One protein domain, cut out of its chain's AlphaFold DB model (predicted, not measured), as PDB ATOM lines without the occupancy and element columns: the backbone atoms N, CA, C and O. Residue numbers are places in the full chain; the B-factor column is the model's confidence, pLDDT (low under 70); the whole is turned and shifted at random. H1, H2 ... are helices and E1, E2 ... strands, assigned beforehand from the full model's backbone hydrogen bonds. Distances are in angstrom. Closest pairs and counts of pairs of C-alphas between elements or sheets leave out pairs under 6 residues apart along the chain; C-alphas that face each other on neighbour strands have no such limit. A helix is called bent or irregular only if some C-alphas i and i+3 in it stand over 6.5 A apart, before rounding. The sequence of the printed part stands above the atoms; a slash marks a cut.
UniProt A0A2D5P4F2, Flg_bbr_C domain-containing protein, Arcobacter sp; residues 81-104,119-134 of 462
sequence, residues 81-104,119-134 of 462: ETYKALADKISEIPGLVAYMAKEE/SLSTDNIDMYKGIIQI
ATOM      1  N   GLU A  81     -31.046 -35.260  -4.124       85.62
ATOM      2  CA  GLU A  81     -30.382 -35.694  -5.360       85.62
ATOM      3  C   GLU A  81     -31.360 -36.362  -6.338       85.62
ATOM      4  O   GLU A  81     -31.296 -36.121  -7.542       85.62
ATOM      5  N   THR A  82     -32.327 -37.139  -5.839       85.56
ATOM      6  CA  THR A  82     -33.371 -37.749  -6.681       85.56
ATOM      7  C   THR A  82     -34.256 -36.691  -7.343       85.56
ATOM      8  O   THR A  82     -34.542 -36.798  -8.535       85.56
ATOM      9  N   TYR A  83     -34.679 -35.661  -6.606       86.69
ATOM     10  CA  TYR A  83     -35.502 -34.580  -7.156       86.69
ATOM     11  C   TYR A  83     -34.735 -33.724  -8.161       86.69
ATOM     12  O   TYR A  83     -35.269 -33.391  -9.218       86.69
ATOM     13  N   LYS A  84     -33.458 -33.452  -7.888       84.56
ATOM     14  CA  LYS A  84     -32.576 -32.747  -8.816       84.56
ATOM     15  C   LYS A  84     -32.375 -33.531 -10.115       84.56
ATOM     16  O   LYS A  84     -32.614 -32.997 -11.191       84.56
ATOM     17  N   ALA A  85     -32.056 -34.821 -10.014       84.44
ATOM     18  CA  ALA A  85     -31.911 -35.692 -11.178       84.44
ATOM     19  C   ALA A  85     -33.214 -35.821 -11.988       84.44
ATOM     20  O   ALA A  85     -33.175 -35.977 -13.208       84.44
ATOM     21  N   LEU A  86     -34.375 -35.763 -11.329       83.69
ATOM     22  CA  LEU A  86     -35.671 -35.735 -12.003       83.69
ATOM     23  C   LEU A  86     -35.885 -34.418 -12.765       83.69
ATOM     24  O   LEU A  86     -36.290 -34.466 -13.923       83.69
ATOM     25  N   ALA A  87     -35.584 -33.267 -12.157       83.88
ATOM     26  CA  ALA A  87     -35.669 -31.966 -12.823       83.88
ATOM     27  C   ALA A  87     -34.717 -31.875 -14.033       83.88
ATOM     28  O   ALA A  87     -35.113 -31.400 -15.100       83.88
ATOM     29  N   ASP A  88     -33.501 -32.412 -13.908       84.88
ATOM     30  CA  ASP A  88     -32.531 -32.479 -15.004       84.88
ATOM     31  C   ASP A  88     -33.049 -33.359 -16.152       84.88
ATOM     32  O   ASP A  88     -33.072 -32.927 -17.301       84.88
ATOM     33  N   LYS A  89     -33.583 -34.552 -15.853       83.88
ATOM     34  CA  LYS A  89     -34.190 -35.434 -16.868       83.88
ATOM     35  C   LYS A  89     -35.410 -34.836 -17.556       83.88
ATOM     36  O   LYS A  89     -35.613 -35.069 -18.743       83.88
ATOM     37  N   ILE A  90     -36.244 -34.090 -16.832       80.56
ATOM     38  CA  ILE A  90     -37.369 -33.371 -17.446       80.56
ATOM     39  C   ILE A  90     -36.834 -32.299 -18.402       80.56
ATOM     40  O   ILE A  90     -37.403 -32.109 -19.472       80.56
ATOM     41  N   SER A  91     -35.714 -31.661 -18.058       80.94
ATOM     42  CA  SER A  91     -35.045 -30.665 -18.903       80.94
ATOM     43  C   SER A  91     -34.303 -31.258 -20.112       80.94
ATOM     44  O   SER A  91     -33.979 -30.531 -21.047       80.94
ATOM     45  N   GLU A  92     -34.034 -32.567 -20.128       81.62
ATOM     46  CA  GLU A  92     -33.492 -33.280 -21.297       81.62
ATOM     47  C   GLU A  92     -34.555 -33.540 -22.379       81.62
ATOM     48  O   GLU A  92     -34.208 -33.811 -23.532       81.62
ATOM     49  N   ILE A  93     -35.850 -33.468 -22.041       76.00
ATOM     50  CA  ILE A  93     -36.932 -33.637 -23.015       76.00
ATOM     51  C   ILE A  93     -36.978 -32.388 -23.905       76.00
ATOM     52  O   ILE A  93     -37.169 -31.288 -23.383       76.00
ATOM     53  N   PRO A  94     -36.867 -32.522 -25.243       65.25
ATOM     54  CA  PRO A  94     -36.921 -31.384 -26.150       65.25
ATOM     55  C   PRO A  94     -38.160 -30.526 -25.904       65.25
ATOM     56  O   PRO A  94     -39.293 -31.004 -25.956       65.25
ATOM     57  N   GLY A  95     -37.919 -29.251 -25.616       61.50
ATOM     58  CA  GLY A  95     -38.947 -28.299 -25.246       61.50
ATOM     59  C   GLY A  95     -39.030 -28.063 -23.741       61.50
ATOM     60  O   GLY A  95     -39.182 -26.931 -23.342       61.50
ATOM     61  N   LEU A  96     -38.874 -29.021 -22.846       69.38
ATOM     62  CA  LEU A  96     -39.128 -28.746 -21.427       69.38
ATOM     63  C   LEU A  96     -37.888 -28.172 -20.728       69.38
ATOM     64  O   LEU A  96     -36.764 -28.585 -20.988       69.38
ATOM     65  N   VAL A  97     -38.094 -27.219 -19.815       77.31
ATOM     66  CA  VAL A  97     -37.072 -26.775 -18.853       77.31
ATOM     67  C   VAL A  97     -37.685 -26.794 -17.460       77.31
ATOM     68  O   VAL A  97     -38.682 -26.108 -17.210       77.31
ATOM     69  N   ALA A  98     -37.086 -27.564 -16.556       81.94
ATOM     70  CA  ALA A  98     -37.527 -27.731 -15.179       81.94
ATOM     71  C   ALA A  98     -36.440 -27.311 -14.183       81.94
ATOM     72  O   ALA A  98     -35.249 -27.477 -14.429       81.94
ATOM     73  N   TYR A  99     -36.856 -26.769 -13.041       84.19
ATOM     74  CA  TYR A  99     -35.958 -26.391 -11.953       84.19
ATOM     75  C   TYR A  99     -36.598 -26.615 -10.583       84.19
ATOM     76  O   TYR A  99     -37.821 -26.679 -10.455       84.19
ATOM     77  N   MET A 100     -35.753 -26.710  -9.554       86.06
ATOM     78  CA  MET A 100     -36.198 -26.748  -8.162       86.06
ATOM     79  C   MET A 100     -36.748 -25.385  -7.753       86.06
ATOM     80  O   MET A 100     -36.115 -24.351  -8.002       86.06
ATOM     81  N   ALA A 101     -37.916 -25.385  -7.124       83.88
ATOM     82  CA  ALA A 101     -38.598 -24.165  -6.738       83.88
ATOM     83  C   ALA A 101     -38.884 -24.122  -5.235       83.88
ATOM     84  O   ALA A 101     -39.004 -25.152  -4.573       83.88
ATOM     85  N   LYS A 102     -38.998 -22.905  -4.713       85.06
ATOM     86  CA  LYS A 102     -39.570 -22.620  -3.402       85.06
ATOM     87  C   LYS A 102     -40.902 -21.913  -3.580       85.06
ATOM     88  O   LYS A 102     -41.130 -21.218  -4.568       85.06
ATOM     89  N   GLU A 103     -41.753 -22.086  -2.594       82.06
ATOM     90  CA  GLU A 103     -43.040 -21.422  -2.498       82.06
ATOM     91  C   GLU A 103     -42.888 -20.059  -1.819       82.06
ATOM     92  O   GLU A 103     -42.212 -19.943  -0.796       82.06
ATOM     93  N   GLU A 104     -43.480 -19.020  -2.405       76.19
ATOM     94  CA  GLU A 104     -43.368 -17.640  -1.920       76.19
ATOM     95  C   GLU A 104     -44.558 -17.221  -1.041       76.19
ATOM     96  O   GLU A 104     -44.373 -16.411  -0.136       76.19
ATOM     97  N   SER A 119     -40.825 -19.602  -6.993       81.44
ATOM     98  CA  SER A 119     -39.586 -19.011  -7.494       81.44
ATOM     99  C   SER A 119     -38.443 -20.025  -7.445       81.44
ATOM    100  O   SER A 119     -38.503 -21.023  -6.732       81.44
ATOM    101  N   LEU A 120     -37.388 -19.802  -8.232       82.81
ATOM    102  CA  LEU A 120     -36.211 -20.674  -8.256       82.81
ATOM    103  C   LEU A 120     -35.533 -20.701  -6.874       82.81
ATOM    104  O   LEU A 120     -35.238 -19.641  -6.319       82.81
ATOM    105  N   SER A 121     -35.206 -21.894  -6.371       81.12
ATOM    106  CA  SER A 121     -34.385 -22.053  -5.167       81.12
ATOM    107  C   SER A 121     -33.286 -23.093  -5.355       81.12
ATOM    108  O   SER A 121     -33.464 -24.115  -6.016       81.12
ATOM    109  N   THR A 122     -32.132 -22.817  -4.750       81.06
ATOM    110  CA  THR A 122     -30.990 -23.736  -4.647       81.06
ATOM    111  C   THR A 122     -30.735 -24.178  -3.206       81.06
ATOM    112  O   THR A 122     -29.733 -24.836  -2.940       81.06
ATOM    113  N   ASP A 123     -31.604 -23.792  -2.270       81.75
ATOM    114  CA  ASP A 123     -31.430 -24.099  -0.856       81.75
ATOM    115  C   ASP A 123     -31.904 -25.524  -0.550       81.75
ATOM    116  O   ASP A 123     -33.014 -25.929  -0.898       81.75
ATOM    117  N   ASN A 124     -31.077 -26.292   0.170       80.12
ATOM    118  CA  ASN A 124     -31.359 -27.700   0.480       80.12
ATOM    119  C   ASN A 124     -32.682 -27.906   1.243       80.12
ATOM    120  O   ASN A 124     -33.293 -28.967   1.130       80.12
ATOM    121  N   ILE A 125     -33.118 -26.910   2.024       80.38
ATOM    122  CA  ILE A 125     -34.376 -26.958   2.784       80.38
ATOM    123  C   ILE A 125     -35.579 -26.946   1.834       80.38
ATOM    124  O   ILE A 125     -36.512 -27.724   2.024       80.38
ATOM    125  N   ASP A 126     -35.532 -26.120   0.790       78.94
ATOM    126  CA  ASP A 126     -36.595 -26.029  -0.211       78.94
ATOM    127  C   ASP A 126     -36.564 -27.240  -1.145       78.94
ATOM    128  O   ASP A 126     -37.595 -27.844  -1.434       78.94
ATOM    129  N   MET A 127     -35.364 -27.681  -1.541       80.94
ATOM    130  CA  MET A 127     -35.204 -28.872  -2.376       80.94
ATOM    131  C   MET A 127     -35.719 -30.143  -1.695       80.94
ATOM    132  O   MET A 127     -36.213 -31.043  -2.374       80.94
ATOM    133  N   TYR A 128     -35.632 -30.229  -0.364       79.38
ATOM    134  CA  TYR A 128     -36.141 -31.374   0.391       79.38
ATOM    135  C   TYR A 128     -37.669 -31.524   0.289       79.38
ATOM    136  O   TYR A 128     -38.167 -32.652   0.354       79.38
ATOM    137  N   LYS A 129     -38.400 -30.420   0.065       79.75
ATOM    138  CA  LYS A 129     -39.850 -30.433  -0.195       79.75
ATOM    139  C   LYS A 129     -40.198 -31.039  -1.561       79.75
ATOM    140  O   LYS A 129     -41.299 -31.541  -1.747       79.75
ATOM    141  N   GLY A 130     -39.249 -31.060  -2.503       74.62
ATOM    142  CA  GLY A 130     -39.404 -31.733  -3.798       74.62
ATOM    143  C   GLY A 130     -40.279 -30.993  -4.813       74.62
ATOM    144  O   GLY A 130     -40.789 -31.621  -5.739       74.62
ATOM    145  N   ILE A 131     -40.453 -29.678  -4.662       80.19
ATOM    146  CA  ILE A 131     -41.228 -28.855  -5.597       80.19
ATOM    147  C   ILE A 131     -40.390 -28.608  -6.861       80.19
ATOM    148  O   ILE A 131     -39.297 -28.036  -6.800       80.19
ATOM    149  N   ILE A 132     -40.905 -29.044  -8.013       83.00
ATOM    150  CA  ILE A 132     -40.279 -28.869  -9.330       83.00
ATOM    151  C   ILE A 132     -41.208 -28.024 -10.193       83.00
ATOM    152  O   ILE A 132     -42.348 -28.406 -10.448       83.00
ATOM    153  N   GLN A 133     -40.698 -26.901 -10.688       79.38
ATOM    154  CA  GLN A 133     -41.428 -26.029 -11.595       79.38
ATOM    155  C   GLN A 133     -40.926 -26.218 -13.025       79.38
ATOM    156  O   GLN A 133     -39.731 -26.112 -13.301       79.38
ATOM    157  N   ILE A 134     -41.854 -26.466 -13.948       79.38
ATOM    158  CA  ILE A 134     -41.588 -26.563 -15.387       79.38
ATOM    159  C   ILE A 134     -41.939 -25.207 -16.003       79.38
ATOM    160  O   ILE A 134     -43.100 -24.808 -15.984       79.38
TER     161      ILE A 134
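AT A GLANCE: This is residues 81 to 104 and 119 to 134 of the 462 residues of the protein "Flg_bbr_C domain-containing protein" of Arcobacter sp (UniProt A0A2D5P4F2). A long, bent strand, E1, and the short E2 beside it form a narrow sheet; helix H1 folds back along E1, and the short helix H2 packs near the other end of E1. The 40 printed residues include, in order, H1, E1, H2 and E2; the sheet is antiparallel, the class mixed. It is compact, with a radius of gyration of the C-alphas of 9.7 A, spanning 29 by 20 by 11 A.

HOW THE PARTS SIT: E1, residues 96 to 103, bends by 59 degrees at residue 100. E2, residues 132 to 134, is its antiparallel neighbour; N 99 and O 133, 3.0 A apart, are within hydrogen-bond range. The closest C-alphas of E1 and H1, residues 81 to 91, are Val 97 and Ser 91, 4.4 A; of E1 and H2, residues 124 to 129, Lys 102 and Asp 126, 5.5 A. H1 and H2 are close but not clearly touching, C-alphas of Tyr 83 and Met 127 closest at 7.5 A, about perpendicular at 74 degrees. Every O i to N i+4 pair is within hydrogen-bond range in H1, 1 of 2 in H2.

IN THESE COORDINATES: H1, 15.2 A long, begins at C-alpha 81 (-30.382, -35.694, -5.360). E1 measures 20.7 A. E2 ends at C-alpha 134 (-41.588, -26.563, -15.387).

THE WHOLE: Residues 105 to 118 are cut out; C-alphas 104 and 119 are 6.9 A apart. Residues 94 to 96 have pLDDT under 70.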